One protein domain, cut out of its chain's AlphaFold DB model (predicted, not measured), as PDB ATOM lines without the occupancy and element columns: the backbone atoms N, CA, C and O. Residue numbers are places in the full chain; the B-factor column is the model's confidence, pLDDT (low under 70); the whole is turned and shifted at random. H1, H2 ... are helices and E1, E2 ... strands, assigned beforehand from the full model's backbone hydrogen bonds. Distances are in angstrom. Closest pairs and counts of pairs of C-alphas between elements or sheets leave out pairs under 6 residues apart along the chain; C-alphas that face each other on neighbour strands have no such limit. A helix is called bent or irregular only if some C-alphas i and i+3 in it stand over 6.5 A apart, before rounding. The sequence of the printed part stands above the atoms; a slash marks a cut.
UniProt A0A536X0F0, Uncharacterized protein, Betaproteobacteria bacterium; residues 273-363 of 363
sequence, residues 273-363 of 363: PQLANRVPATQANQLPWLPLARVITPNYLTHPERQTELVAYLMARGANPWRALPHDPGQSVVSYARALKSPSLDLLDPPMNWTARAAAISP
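Overview. This is residues 273 to 363 of the 363 residues of an uncharacterized protein of Betaproteobacteria bacterium (UniProt A0A536X0F0). Four short helices, H2, H3, H5 and H4, form a small, rough bundle in which each touches the next round a ring, with H1 at the edge beside H2. A tail, residues 350 to 363, sticks out and holds H6; the long loop of residues 277 to 290 reaches toward the other end. The printed part has 91 residues, in chain order H1, H2, H3, E1, H4, H5, H6, with under half in named elements; the class is mostly helix. It is only just loose, close to compact, with a radius of gyration of the C-alphas of 15.1 A, and spans 56 by 26 by 25 A.

Along the chain. H3, residues 304 to 316, is 19.4 A long, from C-alpha 304 at (131.196, 132.960, 90.176) to C-alpha 316 at (123.932, 116.229, 96.827). It is irregular: C-alphas 305 and 308 are 7.6 A apart. H2 is residues 291 to 296, H1 273 to 276, H4 333 to 339, 9.8 A long, and H5 345 to 348. E1, residues 328 to 332, pairs with no named strand. H6, residues 354 to 359, ends at C-alpha 359 (117.279, 114.373, 119.818).

Arrangement. H3 and the hub, H2, form a helical hairpin and touch, closest C-alphas Leu 292 and Val 311 at 6.5 A, opposite ways at a shallow tilt of 33 degrees, only just short of steep. H2 touches H4, closest C-alphas Ala 293 and Val 333 at 5.5 A, the same way at a shallow tilt of 19 degrees. H5 touches H4, closest C-alphas Ala 337 and Leu 345 at 5.9 A. H5 touches H3 at residues 308 to 312 alone, closest C-alphas Ala 312 and Leu 347 at 7.0 A. H1 and H2 only just touch, with 3 pairs of C-alphas within 8 A, the closest Ala 276 and Pro 291 at 6.2 A. E1 and H4 meet only through their link. H3 and H4 are apart. In H2, H4 and H6 every O i to N i+4 pair is within hydrogen-bond range, in H3 7 of 9; H1 and H5 are too short for one.

Size, cuts and confidence. The C-alphas farthest apart, Ala 284 and Pro 363, are 56.0 A apart. Without residues 350 to 363, which stand free, the body spans 33 by 24 by 24 A. The printed part has no cut. The links H1 to H2 and H3 to E1 are long. Mean pLDDT of the printed part is 88.4; residues 352 to 363 are under 70.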
ATOM      1  N   PRO A 273     129.582 108.156  88.342       96.69
ATOM      2  CA  PRO A 273     129.339 108.768  89.652       96.69
ATOM      3  C   PRO A 273     130.628 109.069  90.429       96.69
ATOM      4  O   PRO A 273     130.687 110.003  91.229       96.69
ATOM      5  N   GLN A 274     131.712 108.338  90.155       95.81
ATOM      6  CA  GLN A 274     133.029 108.604  90.725       95.81
ATOM      7  C   GLN A 274     133.566 110.003  90.391       95.81
ATOM      8  O   GLN A 274     134.382 110.524  91.156       95.81
ATOM      9  N   LEU A 275     133.101 110.630  89.299       97.00
ATOM     10  CA  LEU A 275     133.544 111.963  88.898       97.00
ATOM     11  C   LEU A 275     133.264 113.006  89.966       97.00
ATOM     12  O   LEU A 275     134.120 113.862  90.148       97.00
ATOM     13  N   ALA A 276     132.177 112.880  90.740       96.75
ATOM     14  CA  ALA A 276     131.871 113.773  91.865       96.75
ATOM     15  C   ALA A 276     133.040 113.904  92.857       96.75
ATOM     16  O   ALA A 276     133.220 114.940  93.496       96.75
ATOM     17  N   ASN A 277     133.860 112.857  92.963       96.44
ATOM     18  CA  ASN A 277     134.961 112.763  93.908       96.44
ATOM     19  C   ASN A 277     136.340 112.705  93.266       96.44
ATOM     20  O   ASN A 277     137.322 112.823  93.991       96.44
ATOM     21  N   ARG A 278     136.457 112.440  91.964       95.12
ATOM     22  CA  ARG A 278     137.754 112.358  91.289       95.12
ATOM     23  C   ARG A 278     137.579 112.337  89.781       95.12
ATOM     24  O   ARG A 278     137.014 111.394  89.233       95.12
ATOM     25  N   VAL A 279     138.192 113.301  89.114       95.31
ATOM     26  CA  VAL A 279     138.423 113.258  87.672       95.31
ATOM     27  C   VAL A 279     139.822 112.686  87.430       95.31
ATOM     28  O   VAL A 279     140.775 113.138  88.081       95.31
ATOM     29  N   PRO A 280     139.972 111.658  86.574       92.62
ATOM     30  CA  PRO A 280     141.275 111.079  86.276       92.62
ATOM     31  C   PRO A 280     142.186 112.085  85.564       92.62
ATOM     32  O   PRO A 280     141.728 113.058  84.967       92.62
ATOM     33  N   ALA A 281     143.492 111.830  85.631       89.50
ATOM     34  CA  ALA A 281     144.454 112.500  84.771       89.50
ATOM     35  C   ALA A 281     144.176 112.117  83.314       89.50
ATOM     36  O   ALA A 281     144.021 110.931  83.021       89.50
ATOM     37  N   THR A 282     144.121 113.101  82.419       85.19
ATOM     38  CA  THR A 282     143.907 112.848  80.989       85.19
ATOM     39  C   THR A 282     145.220 112.914  80.210       85.19
ATOM     40  O   THR A 282     145.352 112.262  79.180       85.19
ATOM     41  N   GLN A 283     146.229 113.616  80.741       81.62
ATOM     42  CA  GLN A 283     147.562 113.784  80.151       81.62
ATOM     43  C   GLN A 283     148.673 113.416  81.147       81.62
ATOM     44  O   GLN A 283     148.483 113.518  82.357       81.62
ATOM     45  N   ALA A 284     149.859 113.055  80.641       77.12
ATOM     46  CA  ALA A 284     150.993 112.593  81.457       77.12
ATOM     47  C   ALA A 284     151.445 113.593  82.543       77.12
ATOM     48  O   ALA A 284     151.845 113.179  83.627       77.12
ATOM     49  N   ASN A 285     151.330 114.899  82.280       80.62
ATOM     50  CA  ASN A 285     151.723 115.967  83.211       80.62
ATOM     51  C   ASN A 285     150.538 116.565  83.987       80.62
ATOM     52  O   ASN A 285     150.673 117.604  84.631       80.62
ATOM     53  N   GLN A 286     149.361 115.943  83.914       84.69
ATOM     54  CA  GLN A 286     148.179 116.391  84.634       84.69
ATOM     55  C   GLN A 286     147.933 115.468  85.825       84.69
ATOM     56  O   GLN A 286     147.844 114.255  85.678       84.69
ATOM     57  N   LEU A 287     147.768 116.039  87.016       89.00
ATOM     58  CA  LEU A 287     147.291 115.270  88.159       89.00
ATOM     59  C   LEU A 287     145.771 115.071  88.069       89.00
ATOM     60  O   LEU A 287     145.060 115.947  87.560       89.00
ATOM     61  N   PRO A 288     145.239 113.957  88.604       93.12
ATOM     62  CA  PRO A 288     143.808 113.862  88.845       93.12
ATOM     63  C   PRO A 288     143.362 115.030  89.732       93.12
ATOM     64  O   PRO A 288     144.147 115.577  90.508       93.12
ATOM     65  N   TRP A 289     142.098 115.418  89.636       94.62
ATOM     66  CA  TRP A 289     141.577 116.582  90.352       94.62
ATOM     67  C   TRP A 289     140.184 116.319  90.921       94.62
ATOM     68  O   TRP A 289     139.511 115.362  90.543       94.62
ATOM     69  N   LEU A 290     139.770 117.145  91.884       96.69
ATOM     70  CA  LEU A 290     138.477 117.030  92.562       96.69
ATOM     71  C   LEU A 290     137.542 118.141  92.065       96.69
ATOM     72  O   LEU A 290     137.951 119.306  92.120       96.69
ATOM     73  N   PRO A 291     136.300 117.841  91.636       97.50
ATOM     74  CA  PRO A 291     135.357 118.874  91.208       97.50
ATOM     75  C   PRO A 291     135.097 119.940  92.259       97.50
ATOM     76  O   PRO A 291     135.186 121.121  91.942       97.50
ATOM     77  N   LEU A 292     134.858 119.545  93.515       97.25
ATOM     78  CA  LEU A 292     134.636 120.514  94.590       97.25
ATOM     79  C   LEU A 292     135.831 121.459  94.754       97.25
ATOM     80  O   LEU A 292     135.628 122.664  94.836       97.25
ATOM     81  N   ALA A 293     137.065 120.935  94.729       96.69
ATOM     82  CA  ALA A 293     138.267 121.762  94.843       96.69
ATOM     83  C   ALA A 293     138.381 122.775  93.695       96.69
ATOM     84  O   ALA A 293     138.725 123.923  93.946       96.69
ATOM     85  N   ARG A 294     138.052 122.373  92.456       96.19
ATOM     86  CA  ARG A 294     138.026 123.283  91.299       96.19
ATOM     87  C   ARG A 294     136.961 124.361  91.442       96.19
ATOM     88  O   ARG A 294     137.262 125.531  91.246       96.19
ATOM     89  N   VAL A 295     135.738 123.972  91.801       97.25
ATOM     90  CA  VAL A 295     134.594 124.888  91.926       97.25
ATOM     91  C   VAL A 295     134.856 125.985  92.958       97.25
ATOM     92  O   VAL A 295     134.461 127.128  92.728       97.25
ATOM     93  N   ILE A 296     135.550 125.674  94.059       96.50
ATOM     94  CA  ILE A 296     135.899 126.673  95.082       96.50
ATOM     95  C   ILE A 296     137.122 127.531  94.738       96.50
ATOM     96  O   ILE A 296     137.336 128.554  95.390       96.50
ATOM     97  N   THR A 297     137.923 127.152  93.736       95.06
ATOM     98  CA  THR A 297     139.065 127.959  93.292       95.06
ATOM     99  C   THR A 297     138.569 129.262  92.645       95.06
ATOM    100  O   THR A 297     137.722 129.215  91.746       95.06
ATOM    101  N   PRO A 298     139.103 130.433  93.040       93.38
ATOM    102  CA  PRO A 298     138.769 131.701  92.396       93.38
ATOM    103  C   PRO A 298     138.993 131.665  90.878       93.38
ATOM    104  O   PRO A 298     139.950 131.056  90.402       93.38
ATOM    105  N   ASN A 299     138.127 132.343  90.120       93.19
ATOM    106  CA  ASN A 299     138.177 132.458  88.652       93.19
ATOM    107  C   ASN A 299     138.036 131.140  87.868       93.19
ATOM    108  O   ASN A 299     138.236 131.127  86.655       93.19
ATOM    109  N   TYR A 300     137.702 130.025  88.524       95.62
ATOM    110  CA  TYR A 300     137.451 128.772  87.814       95.62
ATOM    111  C   TYR A 300     136.110 128.784  87.064       95.62
ATOM    112  O   TYR A 300     136.051 128.355  85.909       95.62
ATOM    113  N   LEU A 301     135.046 129.254  87.726       96.69
ATOM    114  CA  LEU A 301     133.699 129.315  87.160       96.69
ATOM    115  C   LEU A 301     133.537 130.509  86.223       96.69
ATOM    116  O   LEU A 301     133.993 131.609  86.530       96.69
ATOM    117  N   THR A 302     132.782 130.300  85.148       95.31
ATOM    118  CA  THR A 302     132.326 131.371  84.250       95.31
ATOM    119  C   THR A 302     131.368 132.331  84.966       95.31
ATOM    120  O   THR A 302     131.376 133.530  84.703       95.31
ATOM    121  N   HIS A 303     130.571 131.798  85.900       94.75
ATOM    122  CA  HIS A 303     129.562 132.511  86.690       94.75
ATOM    123  C   HIS A 303     129.842 132.336  88.193       94.75
ATOM    124  O   HIS A 303     129.262 131.443  88.825       94.75
ATOM    125  N   PRO A 304     130.776 133.115  88.780       94.12
ATOM    126  CA  PRO A 304     131.196 132.960  90.176       94.12
ATOM    127  C   PRO A 304     130.050 133.071  91.188       94.12
ATOM    128  O   PRO A 304     130.076 132.411  92.224       94.12
ATOM    129  N   GLU A 305     129.016 133.849  90.875       94.25
ATOM    130  CA  GLU A 305     127.818 134.024  91.696       94.25
ATOM    131  C   GLU A 305     127.037 132.719  91.924       94.25
ATOM    132  O   GLU A 305     126.295 132.606  92.898       94.25
ATOM    133  N   ARG A 306     127.235 131.703  91.070       94.38
ATOM    134  CA  ARG A 306     126.598 130.381  91.186       94.38
ATOM    135  C   ARG A 306     127.424 129.366  91.978       94.38
ATOM    136  O   ARG A 306     127.019 128.209  92.085       94.38
ATOM    137  N   GLN A 307     128.575 129.755  92.534       95.62
ATOM    138  CA  GLN A 307     129.487 128.828  93.215       95.62
ATOM    139  C   GLN A 307     128.794 128.036  94.329       95.62
ATOM    140  O   GLN A 307     128.838 126.809  94.322       95.62
ATOM    141  N   THR A 308     128.122 128.726  95.252       95.06
ATOM    142  CA  THR A 308     127.422 128.124  96.398       95.06
ATOM    143  C   THR A 308     126.381 127.095  95.951       95.06
ATOM    144  O   THR A 308     126.298 125.994  96.495       95.06
ATOM    145  N   GLU A 309     125.620 127.430  94.907       95.69
ATOM    146  CA  GLU A 309     124.600 126.563  94.320       95.69
ATOM    147  C   GLU A 309     125.218 125.289  93.719       95.69
ATOM    148  O   GLU A 309     124.721 124.181  93.936       95.69
ATOM    149  N   LEU A 310     126.332 125.437  92.999       97.44
ATOM    150  CA  LEU A 310     127.043 124.323  92.380       97.44
ATOM    151  C   LEU A 310     127.731 123.426  93.420       97.44
ATOM    152  O   LEU A 310     127.720 122.204  93.266       97.44
ATOM    153  N   VAL A 311     128.285 123.998  94.494       97.62
ATOM    154  CA  VAL A 311     128.825 123.230  95.628       97.62
ATOM    155  C   VAL A 311     127.725 122.382  96.259       97.62
ATOM    156  O   VAL A 311     127.899 121.171  96.389       97.62
ATOM    157  N   ALA A 312     126.574 122.980  96.583       96.94
ATOM    158  CA  ALA A 312     125.436 122.249  97.139       96.94
ATOM    159  C   ALA A 312     124.958 121.128  96.198       96.94
ATOM    160  O   ALA A 312     124.701 120.008  96.642       96.94
ATOM    161  N   TYR A 313     124.901 121.399  94.890       97.94
ATOM    162  CA  TYR A 313     124.560 120.396  93.881       97.94
ATOM    163  C   TYR A 313     125.551 119.218  93.864       97.94
ATOM    164  O   TYR A 313     125.126 118.065  93.896       97.94
ATOM    165  N   LEU A 314     126.863 119.477  93.863       97.81
ATOM    166  CA  LEU A 314     127.877 118.417  93.877       97.81
ATOM    167  C   LEU A 314     127.831 117.588  95.166       97.81
ATOM    168  O   LEU A 314     127.940 116.364  95.111       97.81
ATOM    169  N   MET A 315     127.632 118.241  96.315       97.19
ATOM    170  CA  MET A 315     127.455 117.573  97.609       97.19
ATOM    171  C   MET A 315     126.248 116.625  97.583       97.19
ATOM    172  O   MET A 315     126.361 115.468  97.987       97.19
ATOM    173  N   ALA A 316     125.121 117.064  97.011       96.31
ATOM    174  CA  ALA A 316     123.932 116.229  96.827       96.31
ATOM    175  C   ALA A 316     124.159 115.039  95.871       96.31
ATOM    176  O   ALA A 316     123.422 114.058  95.920       96.31
ATOM    177  N   ARG A 317     125.194 115.097  95.023       96.94
ATOM    178  CA  ARG A 317     125.633 114.003  94.138       96.94
ATOM    179  C   ARG A 317     126.807 113.198  94.696       96.94
ATOM    180  O   ARG A 317     127.490 112.493  93.958       96.94
ATOM    181  N   GLY A 318     127.024 113.272  96.008       95.62
ATOM    182  CA  GLY A 318     127.971 112.423  96.725       95.62
ATOM    183  C   GLY A 318     129.414 112.915  96.692       95.62
ATOM    184  O   GLY A 318     130.316 112.140  97.014       95.62
ATOM    185  N   ALA A 319     129.669 114.169  96.310       97.31
ATOM    186  CA  ALA A 319     130.997 114.750  96.447       97.31
ATOM    187  C   ALA A 319     131.391 114.855  97.933       97.31
ATOM    188  O   ALA A 319     130.617 115.318  98.765       97.31
ATOM    189  N   ASN A 320     132.601 114.407  98.270       96.06
ATOM    190  CA  ASN A 320     133.110 114.367  99.636       96.06
ATOM    191  C   ASN A 320     134.070 115.547  99.885       96.06
ATOM    192  O   ASN A 320     135.169 115.561  99.316       96.06
ATOM    193  N   PRO A 321     133.719 116.507 100.760       96.62
ATOM    194  CA  PRO A 321     134.544 117.684 101.022       96.62
ATOM    195  C   PRO A 321     135.789 117.351 101.871       96.62
ATOM    196  O   PRO A 321     136.780 118.080 101.862       96.62
ATOM    197  N   TRP A 322     135.806 116.205 102.550       96.31
ATOM    198  CA  TRP A 322     136.948 115.735 103.341       96.31
ATOM    199  C   TRP A 322     137.973 114.956 102.519       96.31
ATOM    200  O   TRP A 322     138.969 114.470 103.052       96.31
ATOM    201  N   ARG A 323     137.751 114.819 101.209       94.38
ATOM    202  CA  ARG A 323     138.673 114.105 100.333       94.38
ATOM    203  C   ARG A 323     139.987 114.872 100.181       94.38
ATOM    204  O   ARG A 323     139.979 116.079  99.941       94.38
ATOM    205  N   ALA A 324     141.098 114.147 100.297       95.06
ATOM    206  CA  ALA A 324     142.441 114.697 100.169       95.06
ATOM    207  C   ALA A 324     142.727 115.198  98.742       95.06
ATOM    208  O   ALA A 324     142.341 114.552  97.760       95.06
ATOM    209  N   LEU A 325     143.417 116.335  98.631       94.06
ATOM    210  CA  LEU A 325     143.816 116.927  97.363       94.06
ATOM    211  C   LEU A 325     144.905 116.066  96.703       94.06
ATOM    212  O   LEU A 325     145.893 115.721  97.345       94.06
ATOM    213  N   PRO A 326     144.801 115.752  95.399       92.38
ATOM    214  CA  PRO A 326     145.798 114.910  94.739       92.38
ATOM    215  C   PRO A 326     147.227 115.469  94.695       92.38
ATOM    216  O   PRO A 326     148.164 114.690  94.570       92.38
ATOM    217  N   HIS A 327     147.398 116.793  94.771       89.44
ATOM    218  CA  HIS A 327     148.708 117.456  94.778       89.44
ATOM    219  C   HIS A 327     149.232 117.755  96.191       89.44
ATOM    220  O   HIS A 327     150.408 118.066  96.341       89.44
ATOM    221  N   ASP A 328     148.375 117.661  97.211       91.94
ATOM    222  CA  ASP A 328     148.733 117.833  98.619       91.94
ATOM    223  C   ASP A 328     147.851 116.908  99.477       91.94
ATOM    224  O   ASP A 328     146.772 117.307  99.927       91.94
ATOM    225  N   PRO A 329     148.280 115.651  99.700       89.06
ATOM    226  CA  PRO A 329     147.501 114.681 100.464       89.06
ATOM    227  C   PRO A 329     147.240 115.086 101.924       89.06
ATOM    228  O   PRO A 329     146.360 114.502 102.555       89.06
ATOM    229  N   GLY A 330     147.988 116.057 102.464       91.94
ATOM    230  CA  GLY A 330     147.774 116.606 103.805       91.94
ATOM    231  C   GLY A 330     146.616 117.607 103.877       91.94
ATOM    232  O   GLY A 330     146.146 117.922 104.971       91.94
ATOM    233  N   GLN A 331     146.127 118.085 102.730       94.69
ATOM    234  CA  GLN A 331     144.990 118.993 102.634       94.69
ATOM    235  C   GLN A 331     143.753 118.283 102.082       94.69
ATOM    236  O   GLN A 331     143.815 117.527 101.118       94.69
ATOM    237  N   SER A 332     142.595 118.574 102.669       96.69
ATOM    238  CA  SER A 332     141.273 118.243 102.129       96.69
ATOM    239  C   SER A 332     140.655 119.441 101.402       96.69
ATOM    240  O   SER A 332     141.153 120.567 101.496       96.69
ATOM    241  N   VAL A 333     139.524 119.234 100.719       96.00
ATOM    242  CA  VAL A 333     138.754 120.347 100.136       96.00
ATOM    243  C   VAL A 333     138.302 121.334 101.218       96.00
ATOM    244  O   VAL A 333     138.393 122.537 100.994       96.00
ATOM    245  N   VAL A 334     137.892 120.863 102.403       96.75
ATOM    246  CA  VAL A 334     137.538 121.734 103.544       96.75
ATOM    247  C   VAL A 334     138.722 122.587 103.994       96.75
ATOM    248  O   VAL A 334     138.592 123.804 104.130       96.75
ATOM    249  N   SER A 335     139.893 121.981 104.232       96.44
ATOM    250  CA  SER A 335     141.059 122.753 104.689       96.44
ATOM    251  C   SER A 335     141.519 123.754 103.631       96.44
ATOM    252  O   SER A 335     141.897 124.872 103.975       96.44
ATOM    253  N   TYR A 336     141.419 123.387 102.351       96.06
ATOM    254  CA  TYR A 336     141.694 124.284 101.233       96.06
ATOM    255  C   TYR A 336     140.680 125.435 101.151       96.06
ATOM    256  O   TYR A 336     141.074 126.595 101.040       96.06
ATOM    257  N   ALA A 337     139.384 125.156 101.316       96.31
ATOM    258  CA  ALA A 337     138.334 126.173 101.388       96.31
ATOM    259  C   ALA A 337     138.573 127.167 102.534       96.31
ATOM    260  O   ALA A 337     138.412 128.373 102.345       96.31
ATOM    261  N   ARG A 338     139.015 126.681 103.701       96.25
ATOM    262  CA  ARG A 338     139.380 127.518 104.852       96.25
ATOM    263  C   ARG A 338     140.583 128.409 104.546       96.25
ATOM    264  O   ARG A 338     140.536 129.600 104.844       96.25
ATOM    265  N   ALA A 339     141.621 127.862 103.912       95.38
ATOM    266  CA  ALA A 339     142.796 128.626 103.491       95.38
ATOM    267  C   ALA A 339     142.436 129.738 102.488       95.38
ATOM    268  O   ALA A 339     142.956 130.848 102.579       95.38
ATOM    269  N   LEU A 340     141.494 129.463 101.583       94.69
ATOM    270  CA  LEU A 340     140.981 130.430 100.610       94.69
ATOM    271  C   LEU A 340     139.956 131.422 101.180       94.69
ATOM    272  O   LEU A 340     139.573 132.348 100.469       94.69
ATOM    273  N   LYS A 341     139.482 131.232 102.420       94.81
ATOM    274  CA  LYS A 341     138.315 131.946 102.976       94.81
ATOM    275  C   LYS A 341     137.092 131.851 102.047       94.81
ATOM    276  O   LYS A 341     136.415 132.843 101.788       94.81
ATOM    277  N   SER A 342     136.847 130.656 101.502       92.88
ATOM    278  CA  SER A 342     135.764 130.413 100.546       92.88
ATOM    279  C   SER A 342     134.393 130.728 101.163       92.88
ATOM    280  O   SER A 342     134.122 130.282 102.280       92.88
ATOM    281  N   PRO A 343     133.481 131.398 100.429       91.88
ATOM    282  CA  PRO A 343     132.112 131.642 100.894       91.88
ATOM    283  C   PRO A 343     131.283 130.354 101.012       91.88
ATOM    284  O   PRO A 343     130.202 130.366 101.585       91.88
ATOM    285  N   SER A 344     131.780 129.234 100.474       94.06
ATOM    286  CA  SER A 344     131.129 127.925 100.561       94.06
ATOM    287  C   SER A 344     131.578 127.103 101.777       94.06
ATOM    288  O   SER A 344     131.190 125.943 101.885       94.06
ATOM    289  N   LEU A 345     132.405 127.652 102.680       93.69
ATOM    290  CA  LEU A 345     132.949 126.894 103.813       93.69
ATOM    291  C   LEU A 345     131.847 126.302 104.703       93.69
ATOM    292  O   LEU A 345     131.914 125.119 105.014       93.69
ATOM    293  N   ASP A 346     130.805 127.074 105.012       92.50
ATOM    294  CA  ASP A 346     129.692 126.621 105.860       92.50
ATOM    295  C   ASP A 346     128.891 125.466 105.230       92.50
ATOM    296  O   ASP A 346     128.276 124.673 105.939       92.50
ATOM    297  N   LEU A 347     128.910 125.339 103.896       92.94
ATOM    298  CA  LEU A 347     128.307 124.201 103.190       92.94
ATOM    299  C   LEU A 347     129.204 122.961 103.199       92.94
ATOM    300  O   LEU A 347     128.704 121.837 103.203       92.94
ATOM    301  N   LEU A 348     130.521 123.159 103.137       93.75
ATOM    302  CA  LEU A 348     131.508 122.079 103.068       93.75
ATOM    303  C   LEU A 348     131.804 121.476 104.446       93.75
ATOM    304  O   LEU A 348     132.103 120.287 104.541       93.75
ATOM    305  N   ASP A 349     131.733 122.296 105.489       93.25
ATOM    306  CA  ASP A 349     132.020 121.956 106.882       93.25
ATOM    307  C   ASP A 349     130.905 122.522 107.775       93.25
ATOM    308  O   ASP A 349     131.119 123.499 108.499       93.25
ATOM    309  N   PRO A 350     129.674 121.978 107.672       83.44
ATOM    310  CA  PRO A 350     128.557 122.488 108.445       83.44
ATOM    311  C   PRO A 350     128.862 122.346 109.941       83.44
ATOM    312  O   PRO A 350     129.331 121.284 110.373       83.44
ATOM    313  N   PRO A 351     128.580 123.374 110.761       73.44
ATOM    314  CA  PRO A 351     128.816 123.297 112.193       73.44
ATOM    315  C   PRO A 351     128.070 122.092 112.772       73.44
ATOM    316  O   PRO A 351     126.902 121.857 112.450       73.44
ATOM    317  N   MET A 352     128.742 121.311 113.625       67.31
ATOM    318  CA  MET A 352     128.107 120.190 114.321       67.31
ATOM    319  C   MET A 352     126.854 120.683 115.052       67.31
ATOM    320  O   MET A 352     126.946 121.362 116.076       67.31
ATOM    321  N   ASN A 353     125.676 120.309 114.550       60.88
ATOM    322  CA  ASN A 353     124.409 120.557 115.227       60.88
ATOM    323  C   ASN A 353     124.281 119.600 116.419       60.88
ATOM    324  O   ASN A 353     123.704 118.514 116.322       60.88
ATOM    325  N   TRP A 354     124.824 120.009 117.567       57.12
ATOM    326  CA  TRP A 354     124.721 119.280 118.837       57.12
ATOM    327  C   TRP A 354     123.265 118.981 119.240       57.12
ATOM    328  O   TRP A 354     122.990 117.948 119.850       57.12
ATOM    329  N   THR A 355     122.315 119.820 118.823       57.94
ATOM    330  CA  THR A 355     120.870 119.667 119.055       57.94
ATOM    331  C   THR A 355     120.245 118.478 118.317       57.94
ATOM    332  O   THR A 355     119.434 117.764 118.902       57.94
ATOM    333  N   ALA A 356     120.654 118.191 117.077       54.22
ATOM    334  CA  ALA A 356     120.143 117.040 116.320       54.22
ATOM    335  C   ALA A 356     120.644 115.700 116.891       54.22
ATOM    336  O   ALA A 356     119.942 114.691 116.858       54.22
ATOM    337  N   ARG A 357     121.846 115.699 117.479       48.88
ATOM    338  CA  ARG A 357     122.434 114.520 118.128       48.88
ATOM    339  C   ARG A 357     121.806 114.240 119.498       48.88
ATOM    340  O   ARG A 357     121.628 113.080 119.841       48.88
ATOM    341  N   ALA A 358     121.411 115.276 120.241       53.50
ATOM    342  CA  ALA A 358     120.673 115.127 121.500       53.50
ATOM    343  C   ALA A 358     119.249 114.564 121.295       53.50
ATOM    344  O   ALA A 358     118.787 113.756 122.099       53.50
ATOM    345  N   ALA A 359     118.586 114.922 120.188       54.41
ATOM    346  CA  ALA A 359     117.279 114.373 119.818       54.41
ATOM    347  C   ALA A 359     117.350 112.902 119.359       54.41
ATOM    348  O   ALA A 359     116.439 112.137 119.639       54.41
ATOM    349  N   ALA A 360     118.444 112.485 118.713       49.97
ATOM    350  CA  ALA A 360     118.663 111.094 118.294       49.97
ATOM    351  C   ALA A 360     119.123 110.152 119.431       49.97
ATOM    352  O   ALA A 360     119.217 108.945 119.224       49.97
ATOM    353  N   ILE A 361     119.454 110.698 120.608       52.31
ATOM    354  CA  ILE A 361     119.917 109.954 121.794       52.31
ATOM    355  C   ILE A 361     118.849 109.955 122.911       52.31
ATOM    356  O   ILE A 361     119.021 109.295 123.933       52.31
ATOM    357  N   SER A 362     117.721 110.645 122.717       38.81
ATOM    358  CA  SER A 362     116.579 110.559 123.637       38.81
ATOM    359  C   SER A 362     115.661 109.398 123.207       38.81
ATOM    360  O   SER A 362     115.271 109.386 122.040       38.81
ATOM    361  N   PRO A 363     115.390 108.413 124.087       46.22
ATOM    362  CA  PRO A 363     114.659 107.181 123.763       46.22
ATOM    363  C   PRO A 363     113.187 107.386 123.396       46.22
ATOM    364  O   PRO A 363     112.578 108.369 123.883       46.22
TER     365      PRO A 363